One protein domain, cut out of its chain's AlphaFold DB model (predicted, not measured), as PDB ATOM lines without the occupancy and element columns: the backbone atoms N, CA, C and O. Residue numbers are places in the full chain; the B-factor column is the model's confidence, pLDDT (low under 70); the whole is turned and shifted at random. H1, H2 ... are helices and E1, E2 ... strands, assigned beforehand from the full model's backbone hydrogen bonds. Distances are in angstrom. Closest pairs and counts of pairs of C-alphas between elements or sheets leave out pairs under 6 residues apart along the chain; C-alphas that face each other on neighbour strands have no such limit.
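AT A GLANCE: This is residues 392 to 490 of the 587 residues of the protein "Mediator of RNA polymerase II transcription subunit 17" of Saitozyma podzolica (UniProt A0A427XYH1). One long helix, H1, runs along one face of a five-stranded antiparallel sheet, covering its long strands E1 and E2 to make two layers. Past one end of these strands, the small helices H2 and H3 form a head between E1 and E2 in the chain, while at the other edge of the sheet the short strands E4 and E5 lead to a last short helix, H4, near H1. The printed part has 99 residues, with four named helices and five named strands in the order H1 E1 H2 H3 E2 E3 E4 E5 H4; the sheet's order is E1 E2 E3 E4 E5, and the class is mixed, helices and strands. It is compact, with a radius of gyration of the C-alphas of 14.5 A, and spans 47 by 23 by 19 A, only just a rod.

HOW THE PARTS SIT: H1, residues 392 to 418, is on the sheet of E1, residues 423 to 429, E2, residues 451 to 457, E3, residues 463 to 467, E4, residues 470 to 472, and E5, residues 477 to 479. Its height over the sheet is 9.3 A, and it lies over E1 and E2, along the strands, at 3 degrees to E2 on the local plane. The closest C-alphas of H1 and E1 are those of Ala 413 and Ala 423, 5.1 A apart. E1 is antiparallel to E2, with N 426 and O 454 within hydrogen-bond range at 2.9 A. H2, residues 433 to 440, is not on the sheet; it touches H3, residues 446 to 449, closest at the C-alphas of Val 435 and Ala 448, 6.7 A apart. H3 only grazes the sheet. E2 to E5 form a meander, each strand the antiparallel neighbour of the one before, in three hairpins: N 465 and O 453 are 2.8 A apart, N 466 and O 470 2.7 A, and N 478 and O 471 2.9 A. H4, residues 486 to 490, only grazes the sheet and is close to H1 but not clearly touching, with the C-alphas of Thr 408 and Gly 487 6.9 A apart. In H1, H2 and H4 every O i to N i+4 pair is within hydrogen-bond range; H3 is too short for such a pair.

IN THESE COORDINATES: H1 is 39.0 A long, from C-alpha 392 at (124.359, 149.892, 195.843). E1 measures 20.0 A, H2 10.3 A, H3 5.5 A, E2 19.5 A, E3 13.5 A, E4 6.6 A, E5 7.2 A and H4 6.1 A, ending at C-alpha 490 at (147.042, 169.300, 197.896).

THE WHOLE: The two C-alphas farthest apart, those of Gly 420 and Val 441, are 47.3 A apart. The printed part has no cut and no long link. Its mean pLDDT is 91.9, and no printed residue is under 70.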
ATOM      1  N   LEU A 392     125.058 148.616 195.685       87.06
ATOM      2  CA  LEU A 392     124.359 149.892 195.843       87.06
ATOM      3  C   LEU A 392     125.079 150.817 196.823       87.06
ATOM      4  O   LEU A 392     125.324 151.977 196.503       87.06
ATOM      5  N   VAL A 393     125.458 150.301 197.996       87.19
ATOM      6  CA  VAL A 393     126.213 151.067 199.000       87.19
ATOM      7  C   VAL A 393     127.551 151.525 198.429       87.19
ATOM      8  O   VAL A 393     127.941 152.665 198.645       87.19
ATOM      9  N   GLN A 394     128.245 150.672 197.675       86.81
ATOM     10  CA  GLN A 394     129.516 151.017 197.042       86.81
ATOM     11  C   GLN A 394     129.366 152.139 196.009       86.81
ATOM     12  O   GLN A 394     130.153 153.081 196.034       86.81
ATOM     13  N   VAL A 395     128.344 152.087 195.148       86.50
ATOM     14  CA  VAL A 395     128.061 153.159 194.176       86.50
ATOM     15  C   VAL A 395     127.689 154.467 194.880       86.50
ATOM     16  O   VAL A 395     128.151 155.533 194.476       86.50
ATOM     17  N   LEU A 396     126.891 154.405 195.951       87.06
ATOM     18  CA  LEU A 396     126.524 155.588 196.737       87.06
ATOM     19  C   LEU A 396     127.728 156.198 197.460       87.06
ATOM     20  O   LEU A 396     127.889 157.415 197.433       87.06
ATOM     21  N   ARG A 397     128.594 155.367 198.054       88.12
ATOM     22  CA  ARG A 397     129.855 155.815 198.663       88.12
ATOM     23  C   ARG A 397     130.765 156.455 197.627       88.12
ATOM     24  O   ARG A 397     131.219 157.564 197.849       88.12
ATOM     25  N   TYR A 398     130.949 155.809 196.476       89.06
ATOM     26  CA  TYR A 398     131.726 156.361 195.368       89.06
ATOM     27  C   TYR A 398     131.205 157.739 194.937       89.06
ATOM     28  O   TYR A 398     131.986 158.674 194.785       89.06
ATOM     29  N   ARG A 399     129.883 157.895 194.793       88.88
ATOM     30  CA  ARG A 399     129.276 159.190 194.466       88.88
ATOM     31  C   ARG A 399     129.548 160.239 195.546       88.88
ATOM     32  O   ARG A 399     129.962 161.338 195.202       88.88
ATOM     33  N   ALA A 400     129.341 159.900 196.818       88.94
ATOM     34  CA  ALA A 400     129.609 160.812 197.931       88.94
ATOM     35  C   ALA A 400     131.082 161.257 197.951       88.94
ATOM     36  O   ALA A 400     131.362 162.445 198.074       88.94
ATOM     37  N   SER A 401     132.010 160.324 197.728       89.75
ATOM     38  CA  SER A 401     133.440 160.608 197.599       89.75
ATOM     39  C   SER A 401     133.759 161.522 196.414       89.75
ATOM     40  O   SER A 401     134.554 162.444 196.549       89.75
ATOM     41  N   VAL A 402     133.127 161.313 195.256       92.00
ATOM     42  CA  VAL A 402     133.265 162.192 194.080       92.00
ATOM     43  C   VAL A 402     132.757 163.605 194.369       92.00
ATOM     44  O   VAL A 402     133.384 164.579 193.952       92.00
ATOM     45  N   ASP A 403     131.633 163.727 195.074       92.25
ATOM     46  CA  ASP A 403     131.056 165.021 195.432       92.25
ATOM     47  C   ASP A 403     131.954 165.762 196.441       92.25
ATOM     48  O   ASP A 403     132.231 166.947 196.246       92.25
ATOM     49  N   GLN A 404     132.498 165.058 197.441       93.44
ATOM     50  CA  GLN A 404     133.493 165.591 198.383       93.44
ATOM     51  C   GLN A 404     134.772 166.036 197.661       93.44
ATOM     52  O   GLN A 404     135.217 167.169 197.829       93.44
ATOM     53  N   LEU A 405     135.321 165.184 196.791       94.69
ATOM     54  CA  LEU A 405     136.501 165.472 195.975       94.69
ATOM     55  C   LEU A 405     136.308 166.739 195.132       94.69
ATOM     56  O   LEU A 405     137.139 167.647 195.148       94.69
ATOM     57  N   ARG A 406     135.180 166.829 194.421       95.62
ATOM     58  CA  ARG A 406     134.837 167.993 193.601       95.62
ATOM     59  C   ARG A 406     134.680 169.253 194.452       95.62
ATOM     60  O   ARG A 406     135.120 170.316 194.021       95.62
ATOM     61  N   ALA A 407     134.052 169.155 195.624       95.88
ATOM     62  CA  ALA A 407     133.894 170.288 196.530       95.88
ATOM     63  C   ALA A 407     135.260 170.832 196.971       95.88
ATOM     64  O   ALA A 407     135.525 172.016 196.774       95.88
ATOM     65  N   THR A 408     136.153 169.967 197.454       96.31
ATOM     66  CA  THR A 408     137.493 170.362 197.909       96.31
ATOM     67  C   THR A 408     138.334 170.964 196.779       96.31
ATOM     68  O   THR A 408     138.900 172.043 196.943       96.31
ATOM     69  N   LEU A 409     138.368 170.346 195.591       97.00
ATOM     70  CA  LEU A 409     139.109 170.897 194.446       97.00
ATOM     71  C   LEU A 409     138.556 172.252 193.980       97.00
ATOM     72  O   LEU A 409     139.319 173.135 193.587       97.00
ATOM     73  N   ASN A 410     137.236 172.451 194.049       97.44
ATOM     74  CA  ASN A 410     136.623 173.738 193.731       97.44
ATOM     75  C   ASN A 410     136.981 174.827 194.747       97.44
ATOM     76  O   ASN A 410     137.114 175.985 194.341       97.44
ATOM     77  N   VAL A 411     137.166 174.477 196.027       97.62
ATOM     78  CA  VAL A 411     137.686 175.408 197.040       97.62
ATOM     79  C   VAL A 411     139.071 175.887 196.609       97.62
ATOM     80  O   VAL A 411     139.224 177.085 196.378       97.62
ATOM     81  N   PHE A 412     140.016 174.983 196.329       98.06
ATOM     82  CA  PHE A 412     141.350 175.355 195.832       98.06
ATOM     83  C   PHE A 412     141.300 176.191 194.548       98.06
ATOM     84  O   PHE A 412     141.915 177.254 194.477       98.06
ATOM     85  N   ALA A 413     140.515 175.783 193.547       98.06
ATOM     86  CA  ALA A 413     140.377 176.546 192.306       98.06
ATOM     87  C   ALA A 413     139.774 177.944 192.535       98.06
ATOM     88  O   ALA A 413     140.078 178.885 191.802       98.06
ATOM     89  N   SER A 414     138.893 178.109 193.525       97.94
ATOM     90  CA  SER A 414     138.351 179.418 193.912       97.94
ATOM     91  C   SER A 414     139.383 180.281 194.640       97.94
ATOM     92  O   SER A 414     139.444 181.486 194.401       97.94
ATOM     93  N   THR A 415     140.217 179.669 195.481       97.94
ATOM     94  CA  THR A 415     141.306 180.325 196.211       97.94
ATOM     95  C   THR A 415     142.381 180.821 195.243       97.94
ATOM     96  O   THR A 415     142.746 181.993 195.286       97.94
ATOM     97  N   MET A 416     142.787 179.995 194.273       98.06
ATOM     98  CA  MET A 416     143.742 180.384 193.224       98.06
ATOM     99  C   MET A 416     143.215 181.527 192.351       98.06
ATOM    100  O   MET A 416     143.936 182.487 192.079       98.06
ATOM    101  N   ARG A 417     141.929 181.486 191.973       98.00
ATOM    102  CA  ARG A 417     141.295 182.578 191.217       98.00
ATOM    103  C   ARG A 417     141.251 183.887 191.996       98.00
ATOM    104  O   ARG A 417     141.451 184.939 191.397       98.00
ATOM    105  N   ARG A 418     141.025 183.840 193.315       97.75
ATOM    106  CA  ARG A 418     141.097 185.033 194.177       97.75
ATOM    107  C   ARG A 418     142.505 185.612 194.256       97.75
ATOM    108  O   ARG A 418     142.640 186.827 194.260       97.75
ATOM    109  N   ALA A 419     143.532 184.768 194.206       97.88
ATOM    110  CA  ALA A 419     144.919 185.216 194.108       97.88
ATOM    111  C   ALA A 419     145.325 185.742 192.713       97.88
ATOM    112  O   ALA A 419     146.476 186.128 192.511       97.88
ATOM    113  N   GLY A 420     144.404 185.779 191.742       97.69
ATOM    114  CA  GLY A 420     144.671 186.247 190.378       97.69
ATOM    115  C   GLY A 420     145.311 185.199 189.460       97.69
ATOM    116  O   GLY A 420     145.865 185.558 188.421       97.69
ATOM    117  N   LEU A 421     145.246 183.912 189.817       97.88
ATOM    118  CA  LEU A 421     145.740 182.806 188.994       97.88
ATOM    119  C   LEU A 421     144.581 182.122 188.259       97.88
ATOM    120  O   LEU A 421     143.541 181.817 188.852       97.88
ATOM    121  N   ALA A 422     144.746 181.847 186.963       97.88
ATOM    122  CA  ALA A 422     143.747 181.094 186.214       97.88
ATOM    123  C   ALA A 422     143.762 179.625 186.667       97.88
ATOM    124  O   ALA A 422     144.738 178.911 186.446       97.88
ATOM    125  N   ALA A 423     142.675 179.179 187.302       98.00
ATOM    126  CA  ALA A 423     142.524 177.816 187.802       98.00
ATOM    127  C   ALA A 423     141.190 177.197 187.367       98.00
ATOM    128  O   ALA A 423     140.141 177.851 187.428       98.00
ATOM    129  N   ARG A 424     141.222 175.925 186.958       97.88
ATOM    130  CA  ARG A 424     140.041 175.143 186.566       97.88
ATOM    131  C   ARG A 424     140.116 173.708 187.080       97.88
ATOM    132  O   ARG A 424     141.190 173.125 187.160       97.88
ATOM    133  N   VAL A 425     138.951 173.139 187.383       97.94
ATOM    134  CA  VAL A 425     138.800 171.716 187.708       97.94
ATOM    135  C   VAL A 425     138.195 171.024 186.491       97.94
ATOM    136  O   VAL A 425     137.075 171.347 186.100       97.94
ATOM    137  N   ASP A 426     138.931 170.091 185.889       97.56
ATOM    138  CA  ASP A 426     138.420 169.192 184.845       97.56
ATOM    139  C   ASP A 426     138.128 167.815 185.464       97.56
ATOM    140  O   ASP A 426     138.816 167.363 186.381       97.56
ATOM    141  N   SER A 427     137.062 167.156 185.009       95.94
ATOM    142  CA  SER A 427     136.644 165.850 185.526       95.94
ATOM    143  C   SER A 427     136.330 164.903 184.381       95.94
ATOM    144  O   SER A 427     135.442 165.175 183.570       95.94
ATOM    145  N   ARG A 428     137.021 163.765 184.344       94.44
ATOM    146  CA  ARG A 428     136.885 162.740 183.307       94.44
ATOM    147  C   ARG A 428     136.494 161.420 183.946       94.44
ATOM    148  O   ARG A 428     137.280 160.800 184.655       94.44
ATOM    149  N   PHE A 429     135.272 160.976 183.684       91.25
ATOM    150  CA  PHE A 429     134.777 159.696 184.181       91.25
ATOM    151  C   PHE A 429     135.103 158.587 183.181       91.25
ATOM    152  O   PHE A 429     134.744 158.685 182.008       91.25
ATOM    153  N   SER A 430     135.756 157.520 183.648       83.31
ATOM    154  CA  SER A 430     135.972 156.306 182.848       83.31
ATOM    155  C   SER A 430     134.689 155.466 182.755       83.31
ATOM    156  O   SER A 430     134.447 154.741 181.787       83.31
ATOM    157  N   ALA A 431     133.816 155.600 183.759       78.38
ATOM    158  CA  ALA A 431     132.590 154.829 183.878       78.38
ATOM    159  C   ALA A 431     131.560 155.187 182.790       78.38
ATOM    160  O   ALA A 431     130.763 156.115 182.918       78.38
ATOM    161  N   SER A 432     131.509 154.377 181.732       82.19
ATOM    162  CA  SER A 432     130.333 154.290 180.862       82.19
ATOM    163  C   SER A 432     129.160 153.659 181.622       82.19
ATOM    164  O   SER A 432     129.356 152.799 182.487       82.19
ATOM    165  N   GLY A 433     127.920 153.971 181.232       78.12
ATOM    166  CA  GLY A 433     126.733 153.269 181.737       78.12
ATOM    167  C   GLY A 433     126.818 151.741 181.576       78.12
ATOM    168  O   GLY A 433     126.229 151.001 182.358       78.12
ATOM    169  N   ALA A 434     127.606 151.240 180.616       82.38
ATOM    170  CA  ALA A 434     127.895 149.812 180.487       82.38
ATOM    171  C   ALA A 434     128.735 149.251 181.650       82.38
ATOM    172  O   ALA A 434     128.461 148.145 182.111       82.38
ATOM    173  N   VAL A 435     129.719 150.008 182.138       82.31
ATOM    174  CA  VAL A 435     130.568 149.619 183.272       82.31
ATOM    175  C   VAL A 435     129.761 149.627 184.560       82.31
ATOM    176  O   VAL A 435     129.819 148.663 185.318       82.31
ATOM    177  N   LEU A 436     128.921 150.649 184.756       80.44
ATOM    178  CA  LEU A 436     128.000 150.694 185.888       80.44
ATOM    179  C   LEU A 436     127.047 149.493 185.873       80.44
ATOM    180  O   LEU A 436     126.867 148.850 186.900       80.44
ATOM    181  N   ARG A 437     126.496 149.130 184.704       78.94
ATOM    182  CA  ARG A 437     125.680 147.914 184.563       78.94
ATOM    183  C   ARG A 437     126.464 146.659 184.937       78.94
ATOM    184  O   ARG A 437     125.965 145.892 185.747       78.94
ATOM    185  N   LYS A 438     127.683 146.468 184.423       84.69
ATOM    186  CA  LYS A 438     128.538 145.322 184.792       84.69
ATOM    187  C   LYS A 438     128.854 145.297 186.288       84.69
ATOM    188  O   LYS A 438     128.801 144.238 186.901       84.69
ATOM    189  N   LYS A 439     129.097 146.455 186.905       82.31
ATOM    190  CA  LYS A 439     129.366 146.554 188.344       82.31
ATOM    191  C   LYS A 439     128.143 146.241 189.190       82.31
ATOM    192  O   LYS A 439     128.231 145.467 190.136       82.31
ATOM    193  N   LEU A 440     126.987 146.777 188.810       77.12
ATOM    194  CA  LEU A 440     125.704 146.389 189.387       77.12
ATOM    195  C   LEU A 440     125.430 144.904 189.164       77.12
ATOM    196  O   LEU A 440     124.620 144.352 189.900       77.12
ATOM    197  N   VAL A 441     126.081 144.280 188.168       78.06
ATOM    198  CA  VAL A 441     126.117 142.838 187.880       78.06
ATOM    199  C   VAL A 441     127.155 142.038 188.663       78.06
ATOM    200  O   VAL A 441     127.105 140.817 188.642       78.06
ATOM    201  N   GLU A 442     127.973 142.701 189.482       77.62
ATOM    202  CA  GLU A 442     129.144 142.110 190.146       77.62
ATOM    203  C   GLU A 442     130.136 141.467 189.156       77.62
ATOM    204  O   GLU A 442     130.989 140.683 189.544       77.62
ATOM    205  N   GLU A 443     130.067 141.832 187.872       83.50
ATOM    206  CA  GLU A 443     130.993 141.380 186.825       83.50
ATOM    207  C   GLU A 443     132.249 142.257 186.728       83.50
ATOM    208  O   GLU A 443     133.155 141.960 185.954       83.50
ATOM    209  N   ALA A 444     132.287 143.374 187.457       84.69
ATOM    210  CA  ALA A 444     133.391 144.324 187.429       84.69
ATOM    211  C   ALA A 444     133.840 144.694 188.845       84.69
ATOM    212  O   ALA A 444     133.031 144.736 189.777       84.69
ATOM    213  N   ASP A 445     135.115 145.034 188.995       85.75
ATOM    214  CA  ASP A 445     135.673 145.578 190.232       85.75
ATOM    215  C   ASP A 445     135.346 147.067 190.406       85.75
ATOM    216  O   ASP A 445     134.860 147.732 189.489       85.75
ATOM    217  N   MET A 446     135.537 147.589 191.624       80.62
ATOM    218  CA  MET A 446     135.305 149.014 191.915       80.62
ATOM    219  C   MET A 446     136.235 149.925 191.117       80.62
ATOM    220  O   MET A 446     135.837 151.031 190.763       80.62
ATOM    221  N   ASP A 447     137.410 149.423 190.754       84.69
ATOM    222  CA  ASP A 447     138.410 150.137 189.960       84.69
ATOM    223  C   ASP A 447     137.874 150.533 188.576       84.69
ATOM    224  O   ASP A 447     138.310 151.514 187.978       84.69
ATOM    225  N   ALA A 448     136.853 149.824 188.082       86.81
ATOM    226  CA  ALA A 448     136.200 150.153 186.823       86.81
ATOM    227  C   ALA A 448     135.323 151.417 186.912       86.81
ATOM    228  O   ALA A 448     135.077 152.063 185.893       86.81
ATOM    229  N   LEU A 449     134.859 151.801 188.110       86.44
ATOM    230  CA  LEU A 449     134.095 153.036 188.318       86.44
ATOM    231  C   LEU A 449     134.988 154.284 188.376       86.44
ATOM    232  O   LEU A 449     134.491 155.356 188.688       86.44
ATOM    233  N   GLY A 450     136.279 154.184 188.054       89.31
ATOM    234  CA  GLY A 450     137.222 155.281 188.224       89.31
ATOM    235  C   GLY A 450     136.879 156.576 187.480       89.31
ATOM    236  O   GLY A 450     136.227 156.604 186.428       89.31
ATOM    237  N   GLY A 451     137.340 157.679 188.058       93.31
ATOM    238  CA  GLY A 451     137.231 159.018 187.496       93.31
ATOM    239  C   GLY A 451     138.476 159.819 187.844       93.31
ATOM    240  O   GLY A 451     138.950 159.740 188.972       93.31
ATOM    241  N   VAL A 452     138.999 160.563 186.877       96.19
ATOM    242  CA  VAL A 452     140.179 161.413 187.037       96.19
ATOM    243  C   VAL A 452     139.716 162.857 187.171       96.19
ATOM    244  O   VAL A 452     139.020 163.374 186.296       96.19
ATOM    245  N   PHE A 453     140.104 163.499 188.265       97.25
ATOM    246  CA  PHE A 453     139.839 164.904 188.549       97.25
ATOM    247  C   PHE A 453     141.163 165.646 188.507       97.25
ATOM    248  O   PHE A 453     142.077 165.288 189.239       97.25
ATOM    249  N   THR A 454     141.285 166.643 187.644       97.56
ATOM    250  CA  THR A 454     142.522 167.405 187.438       97.56
ATOM    251  C   THR A 454     142.300 168.853 187.836       97.56
ATOM    252  O   THR A 454     141.403 169.512 187.303       97.56
ATOM    253  N   LEU A 455     143.118 169.347 188.764       98.00
ATOM    254  CA  LEU A 455     143.215 170.761 189.103       98.00
ATOM    255  C   LEU A 455     144.319 171.375 188.246       98.00
ATOM    256  O   LEU A 455     145.503 171.131 188.460       98.00
ATOM    257  N   GLU A 456     143.915 172.156 187.254       98.00
ATOM    258  CA  GLU A 456     144.839 172.860 186.375       98.00
ATOM    259  C   GLU A 456     144.954 174.314 186.824       98.00
ATOM    260  O   GLU A 456     143.942 175.009 186.952       98.00
ATOM    261  N   ILE A 457     146.185 174.766 187.055       97.94
ATOM    262  CA  ILE A 457     146.520 176.135 187.453       97.94
ATOM    263  C   ILE A 457     147.578 176.652 186.476       97.94
ATOM    264  O   ILE A 457     148.531 175.948 186.149       97.94
ATOM    265  N   GLU A 458     147.400 177.872 185.982       97.12
ATOM    266  CA  GLU A 458     148.339 178.512 185.061       97.12
ATOM    267  C   GLU A 458     149.744 178.624 185.676       97.12
ATOM    268  O   GLU A 458     149.913 179.179 186.759       97.12
ATOM    269  N   GLY A 459     150.753 178.109 184.964       94.88
ATOM    270  CA  GLY A 459     152.154 178.128 185.403       94.88
ATOM    271  C   GLY A 459     152.544 177.014 186.382       94.88
ATOM    272  O   GLY A 459     153.713 176.915 186.742       94.88
ATOM    273  N   CYS A 460     151.601 176.152 186.764       96.88
ATOM    274  CA  CYS A 460     151.793 175.058 187.714       96.88
ATOM    275  C   CYS A 460     151.596 173.684 187.042       96.88
ATOM    276  O   CYS A 460     150.988 173.570 185.973       96.88
ATOM    277  N   VAL A 461     152.109 172.621 187.665       96.31
ATOM    278  CA  VAL A 461     151.896 171.238 187.215       96.31
ATOM    279  C   VAL A 461     150.517 170.779 187.687       96.31
ATOM    280  O   VAL A 461     150.172 170.912 188.856       96.31
ATOM    281  N   ALA A 462     149.707 170.224 186.787       95.12
ATOM    282  CA  ALA A 462     148.360 169.794 187.149       95.12
ATOM    283  C   ALA A 462     148.392 168.668 188.198       95.12
ATOM    284  O   ALA A 462     148.913 167.583 187.930       95.12
ATOM    285  N   SER A 463     147.783 168.906 189.359       95.44
ATOM    286  CA  SER A 463     147.564 167.871 190.373       95.44
ATOM    287  C   SER A 463     146.299 167.094 190.006       95.44
ATOM    288  O   SER A 463     145.281 167.682 189.622       95.44
ATOM    289  N   SER A 464     146.346 165.764 190.082       96.25
ATOM    290  CA  SER A 464     145.219 164.916 189.682       96.25
ATOM    291  C   SER A 464     144.860 163.882 190.738       96.25
ATOM    292  O   SER A 464     145.727 163.368 191.433       96.25
ATOM    293  N   VAL A 465     143.574 163.573 190.866       94.62
ATOM    294  CA  VAL A 465     143.055 162.559 191.786       94.62
ATOM    295  C   VAL A 465     142.249 161.550 190.985       94.62
ATOM    296  O   VAL A 465     141.268 161.898 190.328       94.62
ATOM    297  N   ASN A 466     142.669 160.291 191.031       92.06
ATOM    298  CA  ASN A 466     141.997 159.164 190.409       92.06
ATOM    299  C   ASN A 466     141.169 158.401 191.452       92.06
ATOM    300  O   ASN A 466     141.697 157.777 192.372       92.06
ATOM    301  N   SER A 467     139.851 158.444 191.313       84.06
ATOM    302  CA  SER A 467     138.919 157.700 192.159       84.06
ATOM    303  C   SER A 467     139.024 156.188 191.858       84.06
ATOM    304  O   SER A 467     139.067 155.831 190.681       84.06
ATOM    305  N   PRO A 468     139.058 155.285 192.862       77.25
ATOM    306  CA  PRO A 468     138.584 155.514 194.223       77.25
ATOM    307  C   PRO A 468     139.558 156.158 195.216       77.25
ATOM    308  O   PRO A 468     139.051 156.552 196.257       77.25
ATOM    309  N   ALA A 469     140.872 156.305 194.969       87.75
ATOM    310  CA  ALA A 469     141.747 156.890 196.003       87.75
ATOM    311  C   ALA A 469     143.192 157.281 195.616       87.75
ATOM    312  O   ALA A 469     143.991 157.494 196.510       87.75
ATOM    313  N   VAL A 470     143.624 157.343 194.357       95.31
ATOM    314  CA  VAL A 470     145.044 157.648 194.059       95.31
ATOM    315  C   VAL A 470     145.219 159.137 193.786       95.31
ATOM    316  O   VAL A 470     144.647 159.642 192.826       95.31
ATOM    317  N   ILE A 471     146.017 159.833 194.596       96.44
ATOM    318  CA  ILE A 471     146.416 161.220 194.331       96.44
ATOM    319  C   ILE A 471     147.767 161.248 193.616       96.44
ATOM    320  O   ILE A 471     148.690 160.521 193.978       96.44
ATOM    321  N   THR A 472     147.873 162.093 192.600       97.38
ATOM    322  CA  THR A 472     149.088 162.395 191.848       97.38
ATOM    323  C   THR A 472     149.389 163.878 192.024       97.38
ATOM    324  O   THR A 472     148.681 164.734 191.487       97.38
ATOM    325  N   THR A 473     150.427 164.165 192.804       97.25
ATOM    326  CA  THR A 473     150.991 165.499 193.035       97.25
ATOM    327  C   THR A 473     152.103 165.790 192.025       97.25
ATOM    328  O   THR A 473     152.444 164.934 191.202       97.25
ATOM    329  N   SER A 474     152.713 166.977 192.088       95.69
ATOM    330  CA  SER A 474     153.864 167.308 191.233       95.69
ATOM    331  C   SER A 474     155.087 166.411 191.478       95.69
ATOM    332  O   SER A 474     155.903 166.222 190.576       95.69
ATOM    333  N   ARG A 475     155.210 165.841 192.687       95.25
ATOM    334  CA  ARG A 475     156.377 165.056 193.127       95.25
ATOM    335  C   ARG A 475     156.134 163.547 193.154       95.25
ATOM    336  O   ARG A 475     157.066 162.783 192.909       95.25
ATOM    337  N   ALA A 476     154.924 163.100 193.489       96.44
ATOM    338  CA  ALA A 476     154.658 161.686 193.740       96.44
ATOM    339  C   ALA A 476     153.208 161.288 193.444       96.44
ATOM    340  O   ALA A 476     152.307 162.116 193.359       96.44
ATOM    341  N   SER A 477     152.973 159.983 193.309       96.75
ATOM    342  CA  SER A 477     151.626 159.406 193.301       96.75
ATOM    343  C   SER A 477     151.491 158.392 194.424       96.75
ATOM    344  O   SER A 477     152.371 157.545 194.583       96.75
ATOM    345  N   PHE A 478     150.404 158.455 195.184       95.56
ATOM    346  CA  PHE A 478     150.178 157.540 196.297       95.56
ATOM    347  C   PHE A 478     148.685 157.300 196.564       95.56
ATOM    348  O   PHE A 478     147.842 158.123 196.197       95.56
ATOM    349  N   PRO A 479     148.332 156.146 197.157       95.81
ATOM    350  CA  PRO A 479     146.960 155.860 197.552       95.81
ATOM    351  C   PRO A 479     146.580 156.646 198.815       95.81
ATOM    352  O   PRO A 479     147.339 156.699 199.781       95.81
ATOM    353  N   LEU A 480     145.382 157.215 198.809       94.12
ATOM    354  CA  LEU A 480     144.726 157.853 199.941       94.12
ATOM    355  C   LEU A 480     143.961 156.799 200.745       94.12
ATOM    356  O   LEU A 480     143.280 155.939 200.183       94.12
ATOM    357  N   ALA A 481     144.071 156.872 202.068       92.44
ATOM    358  CA  ALA A 481     143.227 156.084 202.960       92.44
ATOM    359  C   ALA A 481     141.855 156.753 203.148       92.44
ATOM    360  O   ALA A 481     140.834 156.064 203.124       92.44
ATOM    361  N   ASP A 482     141.846 158.084 203.272       92.31
ATOM    362  CA  ASP A 482     140.657 158.917 203.426       92.31
ATOM    363  C   ASP A 482     140.717 160.142 202.490       92.31
ATOM    364  O   ASP A 482     141.789 160.644 202.150       92.31
ATOM    365  N   PHE A 483     139.553 160.628 202.059       91.25
ATOM    366  CA  PHE A 483     139.423 161.862 201.282       91.25
ATOM    367  C   PHE A 483     139.602 163.119 202.138       91.25
ATOM    368  O   PHE A 483     139.843 164.192 201.584       91.25
ATOM    369  N   GLU A 484     139.501 163.011 203.465       92.56
ATOM    370  CA  GLU A 484     139.775 164.126 204.379       92.56
ATOM    371  C   GLU A 484     141.255 164.543 204.360       92.56
ATOM    372  O   GLU A 484     141.560 165.738 204.355       92.56
ATOM    373  N   ASP A 485     142.169 163.580 204.209       95.19
ATOM    374  CA  ASP A 485     143.618 163.822 204.137       95.19
ATOM    375  C   ASP A 485     144.045 164.538 202.846       95.19
ATOM    376  O   ASP A 485     145.146 165.081 202.741       95.19
ATOM    377  N   MET A 486     143.167 164.567 201.843       95.50
ATOM    378  CA  MET A 486     143.461 165.141 200.536       95.50
ATOM    379  C   MET A 486     143.716 166.652 200.595       95.50
ATOM    380  O   MET A 486     144.549 167.157 199.846       95.50
ATOM    381  N   GLY A 487     142.993 167.381 201.450       96.44
ATOM    382  CA  GLY A 487     143.128 168.836 201.575       96.44
ATOM    383  C   GLY A 487     144.563 169.256 201.920       96.44
ATOM    384  O   GLY A 487     145.176 169.955 201.114       96.44
ATOM    385  N   PRO A 488     145.123 168.787 203.052       97.25
ATOM    386  CA  PRO A 488     146.512 169.049 203.432       97.25
ATOM    387  C   PRO A 488     147.524 168.666 202.346       97.25
ATOM    388  O   PRO A 488     148.363 169.479 201.981       97.25
ATOM    389  N   ILE A 489     147.387 167.480 201.743       97.12
ATOM    390  CA  ILE A 489     148.311 167.005 200.700       97.12
ATOM    391  C   ILE A 489     148.332 167.944 199.487       97.12
ATOM    392  O   ILE A 489     149.396 168.247 198.946       97.12
ATOM    393  N   ILE A 490     147.153 168.375 199.028       97.19
ATOM    394  CA  ILE A 490     147.042 169.300 197.896       97.19
ATOM    395  C   ILE A 490     147.561 170.681 198.293       97.19
ATOM    396  O   ILE A 490     148.222 171.322 197.485       97.19
TER     397      ILE A 490